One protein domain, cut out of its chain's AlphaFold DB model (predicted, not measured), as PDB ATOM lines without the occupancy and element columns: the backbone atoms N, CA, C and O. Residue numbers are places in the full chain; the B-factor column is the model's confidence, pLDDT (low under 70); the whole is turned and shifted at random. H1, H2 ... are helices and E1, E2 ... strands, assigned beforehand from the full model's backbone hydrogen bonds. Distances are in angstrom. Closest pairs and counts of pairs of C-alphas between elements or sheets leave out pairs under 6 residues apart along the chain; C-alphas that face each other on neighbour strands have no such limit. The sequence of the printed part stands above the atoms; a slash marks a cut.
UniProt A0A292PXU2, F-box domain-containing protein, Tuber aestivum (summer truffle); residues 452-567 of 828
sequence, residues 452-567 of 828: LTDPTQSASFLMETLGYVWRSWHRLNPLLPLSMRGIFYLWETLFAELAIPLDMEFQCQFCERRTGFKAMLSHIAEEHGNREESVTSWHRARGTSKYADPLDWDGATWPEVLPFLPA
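What this domain is: This is residues 452 to 567 of the 828 residues of the protein "F-box domain-containing protein" of Tuber aestivum (summer truffle) (UniProt A0A292PXU2). A small sheet of three short strands has H3 packed along it and the first part of the long helix H1 coming to its E3 edge, while H2 sits next to one end of H3, off the sheet. H4 and the long loop of residues 541 to 563 make the far end, and the loop comes back to place E3 in the sheet. The printed part has 116 residues, with four named helices and three named strands in the order H1 H2 E1 E2 H3 H4 E3; the sheet runs E2 E1 E3, antiparallel, and the class is mostly helix. It is compact, with a radius of gyration of the C-alphas of 14.3 A and spans of 46 by 33 by 22 A.

How they stand to each other: Start at the inner strand E1, residues 505 to 508. E2, residues 514 to 516, forms a hairpin with it; look for N 506 and O 515, 2.8 A apart. On the other side of E1, antiparallel to it at 151 degrees, is E3, residues 564 to 566, with N 507 and O 565 2.8 A apart. H3, residues 517 to 528, is on the sheet at a height of 7.5 A, only just over E2 with 3 of its C-alphas, and runs along the strands; the closest C-alphas of H3 and E1 are those of Phe 517 and Phe 506, 6.2 A apart. H1, residues 455 to 476, is on the sheet with its residues 455 to 463; its closest C-alpha to E3 is that of Ala 459, 6.0 A from Pro 566. H1 and H3 with the sheet make two layers, helices on one face of a sheet. H2, residues 484 to 495, only just touches H3, with 3 pairs of C-alphas within 8 A, made by its residues 484 to 488 alone; the closest are Phe 488 and Leu 521, 7.6 A. The two run opposite ways at a shallow tilt of 6 degrees. H1 and H2 are near each other, with 9 pairs of C-alphas within 10 A. H4, residues 532 to 540, is close to H3 but not clearly touching, with C-alphas 528 and 534 5.8 A apart. E2, H3, H4 and E3 form a split strand-helix-strand unit, two strands of one sheet joined through helices, with E1 between E2 and E3 in the sheet, and its crossover is right-handed. In H1, H2, H3 and H4 every O i to N i+4 pair is within hydrogen-bond range.

Where its parts are: Find C-alpha 455 at (26.181, 27.244, -2.524); from there H1 runs 31.7 A to C-alpha 476. H2 measures 15.6 A and H3 15.4 A, H4 11.8 A; E1 is 9.9 A, E2 7.2 A and E3 7.1 A. E3 ends at C-alpha 566, (32.736, 22.609, 2.777).

The domain as a whole: The two C-alphas farthest apart are those of Thr 453 and Tyr 547, 46.6 A, and the printed part has no cut. The link from H4 to E3, 23 residues, is long. The mean pLDDT of the printed part is 70.8, and 48 residues are under 70, among them 532 to 560.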
ATOM      1  N   LEU A 452      25.390  27.478 -10.451       51.19
ATOM      2  CA  LEU A 452      25.470  28.689  -9.612       51.19
ATOM      3  C   LEU A 452      24.224  29.030  -8.766       51.19
ATOM      4  O   LEU A 452      24.152  30.120  -8.207       51.19
ATOM      5  N   THR A 453      23.249  28.131  -8.617       53.91
ATOM      6  CA  THR A 453      22.079  28.381  -7.744       53.91
ATOM      7  C   THR A 453      22.164  27.710  -6.369       53.91
ATOM      8  O   THR A 453      21.347  28.020  -5.507       53.91
ATOM      9  N   ASP A 454      23.121  26.798  -6.141       62.22
ATOM     10  CA  ASP A 454      23.300  26.092  -4.862       62.22
ATOM     11  C   ASP A 454      24.730  26.302  -4.304       62.22
ATOM     12  O   ASP A 454      25.706  25.814  -4.891       62.22
ATOM     13  N   PRO A 455      24.884  26.997  -3.156       62.09
ATOM     14  CA  PRO A 455      26.181  27.244  -2.524       62.09
ATOM     15  C   PRO A 455      26.966  25.964  -2.204       62.09
ATOM     16  O   PRO A 455      28.194  25.950  -2.278       62.09
ATOM     17  N   THR A 456      26.281  24.859  -1.890       66.12
ATOM     18  CA  THR A 456      26.942  23.595  -1.519       66.12
ATOM     19  C   THR A 456      27.545  22.870  -2.725       66.12
ATOM     20  O   THR A 456      28.612  22.253  -2.624       66.12
ATOM     21  N   GLN A 457      26.904  22.997  -3.889       69.06
ATOM     22  CA  GLN A 457      27.417  22.477  -5.158       69.06
ATOM     23  C   GLN A 457      28.587  23.324  -5.657       69.06
ATOM     24  O   GLN A 457      29.586  22.770  -6.107       69.06
ATOM     25  N   SER A 458      28.512  24.645  -5.463       68.19
ATOM     26  CA  SER A 458      29.615  25.569  -5.757       68.19
ATOM     27  C   SER A 458      30.866  25.222  -4.941       68.19
ATOM     28  O   SER A 458      31.953  25.099  -5.497       68.19
ATOM     29  N   ALA A 459      30.716  24.957  -3.640       70.12
ATOM     30  CA  ALA A 459      31.826  24.562  -2.774       70.12
ATOM     31  C   ALA A 459      32.492  23.247  -3.208       70.12
ATOM     32  O   ALA A 459      33.715  23.125  -3.232       70.12
ATOM     33  N   SER A 460      31.672  22.258  -3.562       72.56
ATOM     34  CA  SER A 460      32.135  20.941  -4.009       72.56
ATOM     35  C   SER A 460      32.893  21.041  -5.334       72.56
ATOM     36  O   SER A 460      33.990  20.499  -5.467       72.56
ATOM     37  N   PHE A 461      32.351  21.810  -6.279       75.50
ATOM     38  CA  PHE A 461      32.965  22.076  -7.574       75.50
ATOM     39  C   PHE A 461      34.329  22.774  -7.445       75.50
ATOM     40  O   PHE A 461      35.293  22.396  -8.111       75.50
ATOM     41  N   LEU A 462      34.452  23.741  -6.531       73.12
ATOM     42  CA  LEU A 462      35.722  24.420  -6.248       73.12
ATOM     43  C   LEU A 462      36.790  23.459  -5.726       73.12
ATOM     44  O   LEU A 462      37.938  23.506  -6.167       73.12
ATOM     45  N   MET A 463      36.410  22.558  -4.820       76.88
ATOM     46  CA  MET A 463      37.330  21.567  -4.262       76.88
ATOM     47  C   MET A 463      37.767  20.542  -5.316       76.88
ATOM     48  O   MET A 463      38.941  20.171  -5.363       76.88
ATOM     49  N   GLU A 464      36.864  20.120  -6.203       78.00
ATOM     50  CA  GLU A 464      37.212  19.255  -7.337       78.00
ATOM     51  C   GLU A 464      38.135  19.962  -8.335       78.00
ATOM     52  O   GLU A 464      39.115  19.359  -8.782       78.00
ATOM     53  N   THR A 465      37.889  21.246  -8.604       74.25
ATOM     54  CA  THR A 465      38.722  22.076  -9.486       74.25
ATOM     55  C   THR A 465      40.126  22.255  -8.910       74.25
ATOM     56  O   THR A 465      41.107  22.000  -9.605       74.25
ATOM     57  N   LEU A 466      40.255  22.597  -7.621       77.31
ATOM     58  CA  LEU A 466      41.552  22.679  -6.933       77.31
ATOM     59  C   LEU A 466      42.286  21.330  -6.928       77.31
ATOM     60  O   LEU A 466      43.493  21.275  -7.165       77.31
ATOM     61  N   GLY A 467      41.559  20.230  -6.711       80.31
ATOM     62  CA  GLY A 467      42.120  18.883  -6.792       80.31
ATOM     63  C   GLY A 467      42.602  18.523  -8.201       80.31
ATOM     64  O   GLY A 467      43.654  17.904  -8.354       80.31
ATOM     65  N   TYR A 468      41.866  18.918  -9.242       78.56
ATOM     66  CA  TYR A 468      42.265  18.729 -10.639       78.56
ATOM     67  C   TYR A 468      43.513  19.542 -10.989       78.56
ATOM     68  O   TYR A 468      44.462  18.993 -11.547       78.56
ATOM     69  N   VAL A 469      43.528  20.820 -10.612       74.75
ATOM     70  CA  VAL A 469      44.659  21.747 -10.749       74.75
ATOM     71  C   VAL A 469      45.916  21.140 -10.124       74.75
ATOM     72  O   VAL A 469      46.940  21.003 -10.792       74.75
ATOM     73  N   TRP A 470      45.821  20.676  -8.878       81.50
ATOM     74  CA  TRP A 470      46.940  20.044  -8.183       81.50
ATOM     75  C   TRP A 470      47.425  18.758  -8.872       81.50
ATOM     76  O   TRP A 470      48.624  18.596  -9.104       81.50
ATOM     77  N   ARG A 471      46.512  17.850  -9.253       81.12
ATOM     78  CA  ARG A 471      46.870  16.587  -9.930       81.12
ATOM     79  C   ARG A 471      47.523  16.828 -11.289       81.12
ATOM     80  O   ARG A 471      48.502  16.164 -11.627       81.12
ATOM     81  N   SER A 472      46.991  17.772 -12.060       77.69
ATOM     82  CA  SER A 472      47.530  18.159 -13.365       77.69
ATOM     83  C   SER A 472      48.921  18.774 -13.224       77.69
ATOM     84  O   SER A 472      49.834  18.379 -13.947       77.69
ATOM     85  N   TRP A 473      49.116  19.644 -12.228       78.62
ATOM     86  CA  TRP A 473      50.426  20.202 -11.901       78.62
ATOM     87  C   TRP A 473      51.439  19.111 -11.550       78.62
ATOM     88  O   TRP A 473      52.515  19.053 -12.140       78.62
ATOM     89  N   HIS A 474      51.090  18.222 -10.619       80.75
ATOM     90  CA  HIS A 474      51.981  17.159 -10.155       80.75
ATOM     91  C   HIS A 474      52.359  16.187 -11.281       80.75
ATOM     92  O   HIS A 474      53.485  15.696 -11.331       80.75
ATOM     93  N   ARG A 475      51.437  15.920 -12.215       79.75
ATOM     94  CA  ARG A 475      51.706  15.079 -13.389       79.75
ATOM     95  C   ARG A 475      52.721  15.718 -14.337       79.75
ATOM     96  O   ARG A 475      53.580  15.011 -14.853       79.75
ATOM     97  N   LEU A 476      52.616  17.026 -14.571       75.75
ATOM     98  CA  LEU A 476      53.531  17.763 -15.448       75.75
ATOM     99  C   LEU A 476      54.874  18.064 -14.766       75.75
ATOM    100  O   LEU A 476      55.902  18.108 -15.435       75.75
ATOM    101  N   ASN A 477      54.877  18.221 -13.439       75.25
ATOM    102  CA  ASN A 477      56.029  18.659 -12.652       75.25
ATOM    103  C   ASN A 477      56.290  17.741 -11.436       75.25
ATOM    104  O   ASN A 477      56.210  18.193 -10.291       75.25
ATOM    105  N   PRO A 478      56.650  16.459 -11.640       79.38
ATOM    106  CA  PRO A 478      56.808  15.496 -10.543       79.38
ATOM    107  C   PRO A 478      57.962  15.829  -9.581       79.38
ATOM    108  O   PRO A 478      57.960  15.385  -8.438       79.38
ATOM    109  N   LEU A 479      58.948  16.618 -10.026       76.88
ATOM    110  CA  LEU A 479      60.091  17.056  -9.210       76.88
ATOM    111  C   LEU A 479      59.843  18.386  -8.475       76.88
ATOM    112  O   LEU A 479      60.697  18.831  -7.714       76.88
ATOM    113  N   LEU A 480      58.701  19.030  -8.722       75.44
ATOM    114  CA  LEU A 480      58.384  20.387  -8.277       75.44
ATOM    115  C   LEU A 480      56.968  20.401  -7.673       75.44
ATOM    116  O   LEU A 480      56.024  20.901  -8.288       75.44
ATOM    117  N   PRO A 481      56.775  19.800  -6.485       76.94
ATOM    118  CA  PRO A 481      55.467  19.758  -5.849       76.94
ATOM    119  C   PRO A 481      54.987  21.176  -5.528       76.94
ATOM    120  O   PRO A 481      55.742  22.009  -5.030       76.94
ATOM    121  N   LEU A 482      53.714  21.445  -5.808       74.25
ATOM    122  CA  LEU A 482      53.122  22.753  -5.564       74.25
ATOM    123  C   LEU A 482      53.081  23.028  -4.049       74.25
ATOM    124  O   LEU A 482      52.506  22.243  -3.281       74.25
ATOM    125  N   SER A 483      53.717  24.119  -3.618       78.12
ATOM    126  CA  SER A 483      53.722  24.519  -2.211       78.12
ATOM    127  C   SER A 483      52.352  25.053  -1.778       78.12
ATOM    128  O   SER A 483      51.545  25.487  -2.606       78.12
ATOM    129  N   MET A 484      52.088  25.068  -0.468       70.75
ATOM    130  CA  MET A 484      50.889  25.690   0.114       70.75
ATOM    131  C   MET A 484      50.729  27.141  -0.354       70.75
ATOM    132  O   MET A 484      49.626  27.564  -0.703       70.75
ATOM    133  N   ARG A 485      51.840  27.883  -0.436       71.25
ATOM    134  CA  ARG A 485      51.870  29.253  -0.955       71.25
ATOM    135  C   ARG A 485      51.509  29.331  -2.438       71.25
ATOM    136  O   ARG A 485      50.781  30.240  -2.824       71.25
ATOM    137  N   GLY A 486      51.950  28.366  -3.247       74.38
ATOM    138  CA  GLY A 486      51.559  28.259  -4.655       74.38
ATOM    139  C   GLY A 486      50.049  28.076  -4.836       74.38
ATOM    140  O   GLY A 486      49.449  28.711  -5.695       74.38
ATOM    141  N   ILE A 487      49.399  27.282  -3.982       74.75
ATOM    142  CA  ILE A 487      47.941  27.060  -4.053       74.75
ATOM    143  C   ILE A 487      47.151  28.226  -3.491       74.75
ATOM    144  O   ILE A 487      46.105  28.574  -4.030       74.75
ATOM    145  N   PHE A 488      47.664  28.864  -2.443       76.81
ATOM    146  CA  PHE A 488      47.104  30.114  -1.954       76.81
ATOM    147  C   PHE A 488      47.135  31.200  -3.040       76.81
ATOM    148  O   PHE A 488      46.136  31.879  -3.264       76.81
ATOM    149  N   TYR A 489      48.257  31.321  -3.757       75.50
ATOM    150  CA  TYR A 489      48.383  32.235  -4.888       75.50
ATOM    151  C   TYR A 489      47.397  31.894  -6.010       75.50
ATOM    152  O   TYR A 489      46.706  32.786  -6.498       75.50
ATOM    153  N   LEU A 490      47.263  30.611  -6.368       72.44
ATOM    154  CA  LEU A 490      46.244  30.156  -7.319       72.44
ATOM    155  C   LEU A 490      44.829  30.511  -6.852       72.44
ATOM    156  O   LEU A 490      44.024  30.938  -7.665       72.44
ATOM    157  N   TRP A 491      44.519  30.387  -5.560       74.81
ATOM    158  CA  TRP A 491      43.220  30.790  -5.021       74.81
ATOM    159  C   TRP A 491      42.932  32.278  -5.229       74.81
ATOM    160  O   TRP A 491      41.916  32.639  -5.821       74.81
ATOM    161  N   GLU A 492      43.843  33.134  -4.765       74.38
ATOM    162  CA  GLU A 492      43.700  34.592  -4.851       74.38
ATOM    163  C   GLU A 492      43.667  35.089  -6.306       74.38
ATOM    164  O   GLU A 492      42.982  36.062  -6.595       74.38
ATOM    165  N   THR A 493      44.357  34.421  -7.236       69.31
ATOM    166  CA  THR A 493      44.398  34.839  -8.650       69.31
ATOM    167  C   THR A 493      43.277  34.253  -9.507       69.31
ATOM    168  O   THR A 493      42.777  34.938 -10.397       69.31
ATOM    169  N   LEU A 494      42.858  33.006  -9.267       66.81
ATOM    170  CA  LEU A 494      41.835  32.336 -10.080       66.81
ATOM    171  C   LEU A 494      40.424  32.506  -9.555       66.81
ATOM    172  O   LEU A 494      39.491  32.701 -10.331       66.81
ATOM    173  N   PHE A 495      40.261  32.334  -8.248       68.06
ATOM    174  CA  PHE A 495      38.952  32.129  -7.646       68.06
ATOM    175  C   PHE A 495      38.394  33.409  -7.035       68.06
ATOM    176  O   PHE A 495      37.186  33.495  -6.866       68.06
ATOM    177  N   ALA A 496      39.224  34.428  -6.789       67.31
ATOM    178  CA  ALA A 496      38.745  35.739  -6.353       67.31
ATOM    179  C   ALA A 496      37.868  36.447  -7.408       67.31
ATOM    180  O   ALA A 496      36.977  37.208  -7.040       67.31
ATOM    181  N   GLU A 497      38.093  36.191  -8.704       61.09
ATOM    182  CA  GLU A 497      37.288  36.761  -9.803       61.09
ATOM    183  C   GLU A 497      35.998  35.974 -10.080       61.09
ATOM    184  O   GLU A 497      35.048  36.499 -10.666       61.09
ATOM    185  N   LEU A 498      35.955  34.700  -9.688       60.31
ATOM    186  CA  LEU A 498      34.752  33.883  -9.779       60.31
ATOM    187  C   LEU A 498      33.864  34.308  -8.609       60.31
ATOM    188  O   LEU A 498      34.316  34.254  -7.474       60.31
ATOM    189  N   ALA A 499      32.634  34.764  -8.871       56.16
ATOM    190  CA  ALA A 499      31.680  35.286  -7.880       56.16
ATOM    191  C   ALA A 499      31.181  34.210  -6.886       56.16
ATOM    192  O   ALA A 499      29.989  33.934  -6.764       56.16
ATOM    193  N   ILE A 500      32.114  33.553  -6.207       63.38
ATOM    194  CA  ILE A 500      31.888  32.569  -5.168       63.38
ATOM    195  C   ILE A 500      31.398  33.343  -3.943       63.38
ATOM    196  O   ILE A 500      31.994  34.367  -3.594       63.38
ATOM    197  N   PRO A 501      30.338  32.877  -3.268       64.81
ATOM    198  CA  PRO A 501      29.861  33.511  -2.048       64.81
ATOM    199  C   PRO A 501      30.997  33.610  -1.010       64.81
ATOM    200  O   PRO A 501      31.550  32.595  -0.577       64.81
ATOM    201  N   LEU A 502      31.386  34.838  -0.644       63.78
ATOM    202  CA  LEU A 502      32.474  35.128   0.310       63.78
ATOM    203  C   LEU A 502      32.188  34.592   1.728       63.78
ATOM    204  O   LEU A 502      33.092  34.513   2.558       63.78
ATOM    205  N   ASP A 503      30.939  34.222   1.998       71.12
ATOM    206  CA  ASP A 503      30.405  33.669   3.242       71.12
ATOM    207  C   ASP A 503      30.519  32.135   3.345       71.12
ATOM    208  O   ASP A 503      30.047  31.535   4.310       71.12
ATOM    209  N   MET A 504      31.173  31.475   2.386       79.00
ATOM    210  CA  MET A 504      31.362  30.027   2.417       79.00
ATOM    211  C   MET A 504      32.344  29.591   3.518       79.00
ATOM    212  O   MET A 504      33.547  29.867   3.462       79.00
ATOM    213  N   GLU A 505      31.839  28.853   4.508       86.12
ATOM    214  CA  GLU A 505      32.656  28.249   5.562       86.12
ATOM    215  C   GLU A 505      33.193  26.871   5.157       86.12
ATOM    216  O   GLU A 505      32.483  26.011   4.630       86.12
ATOM    217  N   PHE A 506      34.455  26.625   5.488       87.44
ATOM    218  CA  PHE A 506      35.110  25.327   5.380       87.44
ATOM    219  C   PHE A 506      35.357  24.781   6.781       87.44
ATOM    220  O   PHE A 506      35.614  25.546   7.705       87.44
ATOM    221  N   GLN A 507      35.303  23.461   6.943       91.31
ATOM    222  CA  GLN A 507      35.587  22.752   8.187       91.31
ATOM    223  C   GLN A 507      36.928  22.015   8.082       91.31
ATOM    224  O   GLN A 507      37.113  21.184   7.192       91.31
ATOM    225  N   CYS A 508      37.847  22.307   9.005       90.94
ATOM    226  CA  CYS A 508      39.142  21.637   9.124       90.94
ATOM    227  C   CYS A 508      38.937  20.172   9.531       90.94
ATOM    228  O   CYS A 508      38.246  19.905  10.514       90.94
ATOM    229  N   GLN A 509      39.558  19.222   8.828       85.75
ATOM    230  CA  GLN A 509      39.433  17.799   9.166       85.75
ATOM    231  C   GLN A 509      40.221  17.404  10.427       85.75
ATOM    232  O   GLN A 509      39.925  16.373  11.021       85.75
ATOM    233  N   PHE A 510      41.199  18.209  10.858       85.38
ATOM    234  CA  PHE A 510      42.048  17.881  12.014       85.38
ATOM    235  C   PHE A 510      41.492  18.363  13.351       85.38
ATOM    236  O   PHE A 510      41.743  17.735  14.374       85.38
ATOM    237  N   CYS A 511      40.770  19.485  13.372       90.25
ATOM    238  CA  CYS A 511      40.267  20.060  14.624       90.25
ATOM    239  C   CYS A 511      38.865  20.675  14.512       90.25
ATOM    240  O   CYS A 511      38.493  21.491  15.352       90.25
ATOM    241  N   GLU A 512      38.122  20.349  13.449       88.56
ATOM    242  CA  GLU A 512      36.725  20.751  13.208       88.56
ATOM    243  C   GLU A 512      36.445  22.265  13.175       88.56
ATOM    244  O   GLU A 512      35.291  22.681  13.049       88.56
ATOM    245  N   ARG A 513      37.483  23.109  13.230       91.88
ATOM    246  CA  ARG A 513      37.359  24.567  13.156       91.88
ATOM    247  C   ARG A 513      36.679  24.959  11.847       91.88
ATOM    248  O   ARG A 513      37.021  24.409  10.802       91.88
ATOM    249  N   ARG A 514      35.741  25.908  11.909       92.19
ATOM    250  CA  ARG A 514      35.051  26.460  10.740       92.19
ATOM    251  C   ARG A 514      35.470  27.894  10.490       92.19
ATOM    252  O   ARG A 514      35.421  28.708  11.408       92.19
ATOM    253  N   THR A 515      35.919  28.178   9.279       91.25
ATOM    254  CA  THR A 515      36.341  29.515   8.854       91.25
ATOM    255  C   THR A 515      36.180  29.651   7.341       91.25
ATOM    256  O   THR A 515      36.095  28.652   6.626       91.25
ATOM    257  N   GLY A 516      36.167  30.883   6.827       86.94
ATOM    258  CA  GLY A 516      36.286  31.116   5.384       86.94
ATOM    259  C   GLY A 516      37.609  30.573   4.827       86.94
ATOM    260  O   GLY A 516      38.578  30.400   5.570       86.94
ATOM    261  N   PHE A 517      37.670  30.329   3.516       82.06
ATOM    262  CA  PHE A 517      38.785  29.628   2.859       82.06
ATOM    263  C   PHE A 517      40.176  30.181   3.220       82.06
ATOM    264  O   PHE A 517      41.049  29.439   3.657       82.06
ATOM    265  N   LYS A 518      40.373  31.502   3.123       80.81
ATOM    266  CA  LYS A 518      41.651  32.157   3.455       80.81
ATOM    267  C   LYS A 518      42.094  31.874   4.892       80.81
ATOM    268  O   LYS A 518      43.224  31.460   5.127       80.81
ATOM    269  N   ALA A 519      41.175  32.031   5.841       86.31
ATOM    270  CA  ALA A 519      41.429  31.742   7.248       86.31
ATOM    271  C   ALA A 519      41.602  30.237   7.512       86.31
ATOM    272  O   ALA A 519      42.332  29.868   8.426       86.31
ATOM    273  N   MET A 520      40.962  29.368   6.720       87.62
ATOM    274  CA  MET A 520      41.169  27.917   6.772       87.62
ATOM    275  C   MET A 520      42.598  27.541   6.364       87.62
ATOM    276  O   MET A 520      43.242  26.755   7.056       87.62
ATOM    277  N   LEU A 521      43.128  28.139   5.293       81.62
ATOM    278  CA  LEU A 521      44.501  27.883   4.847       81.62
ATOM    279  C   LEU A 521      45.539  28.368   5.852       81.62
ATOM    280  O   LEU A 521      46.440  27.602   6.198       81.62
ATOM    281  N   SER A 522      45.375  29.587   6.376       81.69
ATOM    282  CA  SER A 522      46.238  30.094   7.448       81.69
ATOM    283  C   SER A 522      46.179  29.202   8.685       81.69
ATOM    284  O   SER A 522      47.216  28.814   9.211       81.69
ATOM    285  N   HIS A 523      44.975  28.793   9.091       87.38
ATOM    286  CA  HIS A 523      44.792  27.880  10.212       87.38
ATOM    287  C   HIS A 523      45.520  26.546  10.005       87.38
ATOM    288  O   HIS A 523      46.177  26.069  10.924       87.38
ATOM    289  N   ILE A 524      45.425  25.937   8.821       82.38
ATOM    290  CA  ILE A 524      46.093  24.660   8.539       82.38
ATOM    291  C   ILE A 524      47.611  24.817   8.551       82.38
ATOM    292  O   ILE A 524      48.294  23.990   9.151       82.38
ATOM    293  N   ALA A 525      48.139  25.875   7.942       75.69
ATOM    294  CA  ALA A 525      49.576  26.112   7.915       75.69
ATOM    295  C   ALA A 525      50.145  26.383   9.321       75.69
ATOM    296  O   ALA A 525      51.144  25.778   9.702       75.69
ATOM    297  N   GLU A 526      49.488  27.232  10.113       81.19
ATOM    298  CA  GLU A 526      49.961  27.637  11.443       81.19
ATOM    299  C   GLU A 526      49.753  26.550  12.504       81.19
ATOM    300  O   GLU A 526      50.672  26.229  13.256       81.19
ATOM    301  N   GLU A 527      48.555  25.962  12.569       83.44
ATOM    302  CA  GLU A 527      48.191  25.043  13.652       83.44
ATOM    303  C   GLU A 527      48.537  23.588  13.345       83.44
ATOM    304  O   GLU A 527      48.756  22.813  14.277       83.44
ATOM    305  N   HIS A 528      48.591  23.202  12.064       82.44
ATOM    306  CA  HIS A 528      48.756  21.802  11.652       82.44
ATOM    307  C   HIS A 528      50.010  21.541  10.815       82.44
ATOM    308  O   HIS A 528      50.445  20.394  10.770       82.44
ATOM    309  N   GLY A 529      50.630  22.566  10.219       69.19
ATOM    310  CA  GLY A 529      51.831  22.415   9.387       69.19
ATOM    311  C   GLY A 529      53.038  21.847  10.140       69.19
ATOM    312  O   GLY A 529      53.791  21.060   9.579       69.19
ATOM    313  N   ASN A 530      53.174  22.165  11.433       67.19
ATOM    314  CA  ASN A 530      54.321  21.766  12.261       67.19
ATOM    315  C   ASN A 530      54.028  20.661  13.289       67.19
ATOM    316  O   ASN A 530      54.924  20.265  14.035       67.19
ATOM    317  N   ARG A 531      52.787  20.162  13.379       73.12
ATOM    318  CA  ARG A 531      52.450  19.103  14.343       73.12
ATOM    319  C   ARG A 531      52.816  17.743  13.768       73.12
ATOM    320  O   ARG A 531      52.269  17.337  12.749       73.12
ATOM    321  N   GLU A 532      53.681  17.012  14.468       66.25
ATOM    322  CA  GLU A 532      54.140  15.674  14.070       66.25
ATOM    323  C   GLU A 532      52.969  14.710  13.809       66.25
ATOM    324  O   GLU A 532      53.015  13.934  12.863       66.25
ATOM    325  N   GLU A 533      51.877  14.804  14.572       67.31
ATOM    326  CA  GLU A 533      50.665  13.989  14.387       67.31
ATOM    327  C   GLU A 533      49.926  14.303  13.078       67.31
ATOM    328  O   GLU A 533      49.523  13.386  12.356       67.31
ATOM    329  N   SER A 534      49.796  15.589  12.741       62.75
ATOM    330  CA  SER A 534      49.195  16.051  11.490       62.75
ATOM    331  C   SER A 534      50.075  15.644  10.312       62.75
ATOM    332  O   SER A 534      49.603  14.971   9.405       62.75
ATOM    333  N   VAL A 535      51.380  15.914  10.385       59.09
ATOM    334  CA  VAL A 535      52.378  15.509   9.382       59.09
ATOM    335  C   VAL A 535      52.384  13.984   9.190       59.09
ATOM    336  O   VAL A 535      52.356  13.493   8.064       59.09
ATOM    337  N   THR A 536      52.294  13.203  10.270       60.34
ATOM    338  CA  THR A 536      52.213  11.733  10.213       60.34
ATOM    339  C   THR A 536      50.905  11.249   9.585       60.34
ATOM    340  O   THR A 536      50.925  10.305   8.795       60.34
ATOM    341  N   SER A 537      49.771  11.883   9.897       58.94
ATOM    342  CA  SER A 537      48.477  11.600   9.260       58.94
ATOM    343  C   SER A 537      48.518  11.903   7.756       58.94
ATOM    344  O   SER A 537      48.080  11.085   6.944       58.94
ATOM    345  N   TRP A 538      49.155  13.016   7.371       58.59
ATOM    346  CA  TRP A 538      49.350  13.419   5.974       58.59
ATOM    347  C   TRP A 538      50.263  12.447   5.216       58.59
ATOM    348  O   TRP A 538      49.960  12.058   4.090       58.59
ATOM    349  N   HIS A 539      51.361  12.000   5.829       57.19
ATOM    350  CA  HIS A 539      52.285  11.047   5.209       57.19
ATOM    351  C   HIS A 539      51.737   9.619   5.154       57.19
ATOM    352  O   HIS A 539      52.053   8.888   4.214       57.19
ATOM    353  N   ARG A 540      50.872   9.219   6.099       54.16
ATOM    354  CA  ARG A 540      50.213   7.903   6.080       54.16
ATOM    355  C   ARG A 540      49.337   7.723   4.832       54.16
ATOM    356  O   ARG A 540      49.241   6.605   4.338       54.16
ATOM    357  N   ALA A 541      48.793   8.807   4.274       48.50
ATOM    358  CA  ALA A 541      48.093   8.795   2.987       48.50
ATOM    359  C   ALA A 541      49.028   8.633   1.763       48.50
ATOM    360  O   ALA A 541      48.563   8.224   0.706       48.50
ATOM    361  N   ARG A 542      50.338   8.907   1.895       44.38
ATOM    362  CA  ARG A 542      51.345   8.840   0.810       44.38
ATOM    363  C   ARG A 542      52.255   7.599   0.834       44.38
ATOM    364  O   ARG A 542      53.099   7.461  -0.045       44.38
ATOM    365  N   GLY A 543      52.151   6.722   1.834       43.62
ATOM    366  CA  GLY A 543      52.917   5.464   1.887       43.62
ATOM    367  C   GLY A 543      54.452   5.588   1.976       43.62
ATOM    368  O   GLY A 543      55.145   4.608   1.717       43.62
ATOM    369  N   THR A 544      55.011   6.748   2.342       41.59
ATOM    370  CA  THR A 544      56.472   6.984   2.410       41.59
ATOM    371  C   THR A 544      56.963   7.204   3.848       41.59
ATOM    372  O   THR A 544      56.265   7.787   4.676       41.59
ATOM    373  N   SER A 545      58.160   6.691   4.174       42.47
ATOM    374  CA  SER A 545      58.710   6.612   5.540       42.47
ATOM    375  C   SER A 545      59.907   7.543   5.783       42.47
ATOM    376  O   SER A 545      60.892   7.467   5.058       42.47
ATOM    377  N   LYS A 546      59.828   8.258   6.921       49.09
ATOM    378  CA  LYS A 546      60.875   8.738   7.856       49.09
ATOM    379  C   LYS A 546      62.046   9.552   7.287       49.09
ATOM    380  O   LYS A 546      63.065   8.977   6.936       49.09
ATOM    381  N   TYR A 547      61.890  10.878   7.317       48.47
ATOM    382  CA  TYR A 547      62.806  11.928   7.822       48.47
ATOM    383  C   TYR A 547      62.520  13.224   7.046       48.47
ATOM    384  O   TYR A 547      62.810  13.288   5.855       48.47
ATOM    385  N   ALA A 548      61.947  14.242   7.697       40.50
ATOM    386  CA  ALA A 548      61.867  15.593   7.137       40.50
ATOM    387  C   ALA A 548      61.747  16.660   8.239       40.50
ATOM    388  O   ALA A 548      61.111  16.426   9.268       40.50
ATOM    389  N   ASP A 549      62.401  17.793   7.981       41.31
ATOM    390  CA  ASP A 549      62.496  19.007   8.797       41.31
ATOM    391  C   ASP A 549      61.141  19.730   8.993       41.31
ATOM    392  O   ASP A 549      60.193  19.472   8.244       41.31
ATOM    393  N   PRO A 550      61.033  20.651   9.978       41.06
ATOM    394  CA  PRO A 550      59.838  21.467  10.207       41.06
ATOM    395  C   PRO A 550      59.391  22.205   8.938       41.06
ATOM    396  O   PRO A 550      60.206  22.796   8.227       41.06
ATOM    397  N   LEU A 551      58.090  22.175   8.657       48.62
ATOM    398  CA  LEU A 551      57.493  22.718   7.441       48.62
ATOM    399  C   LEU A 551      57.265  24.229   7.590       48.62
ATOM    400  O   LEU A 551      56.305  24.673   8.217       48.62
ATOM    401  N   ASP A 552      58.140  25.026   6.982       48.81
ATOM    402  CA  ASP A 552      57.871  26.444   6.724       48.81
ATOM    403  C   ASP A 552      56.777  26.583   5.641       48.81
ATOM    404  O   ASP A 552      56.632  25.711   4.775       48.81
ATOM    405  N   TRP A 553      56.020  27.682   5.662       54.03
ATOM    406  CA  TRP A 553      54.978  28.032   4.681       54.03
ATOM    407  C   TRP A 553      55.450  27.887   3.226       54.03
ATOM    408  O   TRP A 553      54.662  27.540   2.341       54.03
ATOM    409  N   ASP A 554      56.741  28.123   2.992       53.91
ATOM    410  CA  ASP A 554      57.377  28.039   1.681       53.91
ATOM    411  C   ASP A 554      57.794  26.600   1.291       53.91
ATOM    412  O   ASP A 554      57.961  26.313   0.107       53.91
ATOM    413  N   GLY A 555      57.901  25.671   2.252       55.88
ATOM    414  CA  GLY A 555      58.337  24.282   2.037       55.88
ATOM    415  C   GLY A 555      57.225  23.226   2.059       55.88
ATOM    416  O   GLY A 555      57.441  22.095   1.620       55.88
ATOM    417  N   ALA A 556      56.029  23.559   2.557       63.25
ATOM    418  CA  ALA A 556      54.950  22.585   2.696       63.25
ATOM    419  C   ALA A 556      54.299  22.206   1.362       63.25
ATOM    420  O   ALA A 556      53.664  23.033   0.710       63.25
ATOM    421  N   THR A 557      54.415  20.933   0.968       62.97
ATOM    422  CA  THR A 557      53.729  20.399  -0.219       62.97
ATOM    423  C   THR A 557      52.263  20.142   0.086       62.97
ATOM    424  O   THR A 557      51.946  19.468   1.067       62.97
ATOM    425  N   TRP A 558      51.372  20.597  -0.785       66.75
ATOM    426  CA  TRP A 558      49.942  20.363  -0.613       66.75
ATOM    427  C   TRP A 558      49.571  18.877  -0.750       66.75
ATOM    428  O   TRP A 558      50.124  18.191  -1.620       66.75
ATOM    429  N   PRO A 559      48.669  18.349   0.095       68.69
ATOM    430  CA  PRO A 559      48.301  16.940   0.093       68.69
ATOM    431  C   PRO A 559      47.311  16.618  -1.036       68.69
ATOM    432  O   PRO A 559      46.531  17.462  -1.465       68.69
ATOM    433  N   GLU A 560      47.319  15.365  -1.496       65.31
ATOM    434  CA  GLU A 560      46.392  14.884  -2.534       65.31
ATOM    435  C   GLU A 560      44.929  14.903  -2.062       65.31
ATOM    436  O   GLU A 560      44.010  15.169  -2.837       65.31
ATOM    437  N   VAL A 561      44.719  14.651  -0.767       73.00
ATOM    438  CA  VAL A 561      43.418  14.750  -0.105       73.00
ATOM    439  C   VAL A 561      43.339  16.094   0.604       73.00
ATOM    440  O   VAL A 561      44.179  16.402   1.451       73.00
ATOM    441  N   LEU A 562      42.324  16.888   0.266       74.06
ATOM    442  CA  LEU A 562      42.143  18.219   0.837       74.06
ATOM    443  C   LEU A 562      41.911  18.123   2.360       74.06
ATOM    444  O   LEU A 562      41.020  17.387   2.785       74.06
ATOM    445  N   PRO A 563      42.665  18.875   3.186       80.00
ATOM    446  CA  PRO A 563      42.609  18.786   4.650       80.00
ATOM    447  C   PRO A 563      41.369  19.442   5.287       80.00
ATOM    448  O   PRO A 563      41.290  19.620   6.504       80.00
ATOM    449  N   PHE A 564      40.396  19.839   4.474       84.06
ATOM    450  CA  PHE A 564      39.178  20.524   4.884       84.06
ATOM    451  C   PHE A 564      38.056  20.231   3.882       84.06
ATOM    452  O   PHE A 564      38.309  19.838   2.745       84.06
ATOM    453  N   LEU A 565      36.808  20.387   4.319       85.19
ATOM    454  CA  LEU A 565      35.604  20.162   3.510       85.19
ATOM    455  C   LEU A 565      34.675  21.374   3.611       85.19
ATOM    456  O   LEU A 565      34.713  22.067   4.628       85.19
ATOM    457  N   PRO A 566      33.805  21.629   2.621       83.06
ATOM    458  CA  PRO A 566      32.736  22.609   2.777       83.06
ATOM    459  C   PRO A 566      31.871  22.274   3.996       83.06
ATOM    460  O   PRO A 566      31.397  21.136   4.128       83.06
ATOM    461  N   ALA A 567      31.671  23.243   4.890       78.00
ATOM    462  CA  ALA A 567      30.938  23.031   6.130       78.00
ATOM    463  C   ALA A 567      29.492  22.594   5.834       78.00
ATOM    464  O   ALA A 567      28.777  23.219   5.057       78.00
TER     465      ALA A 567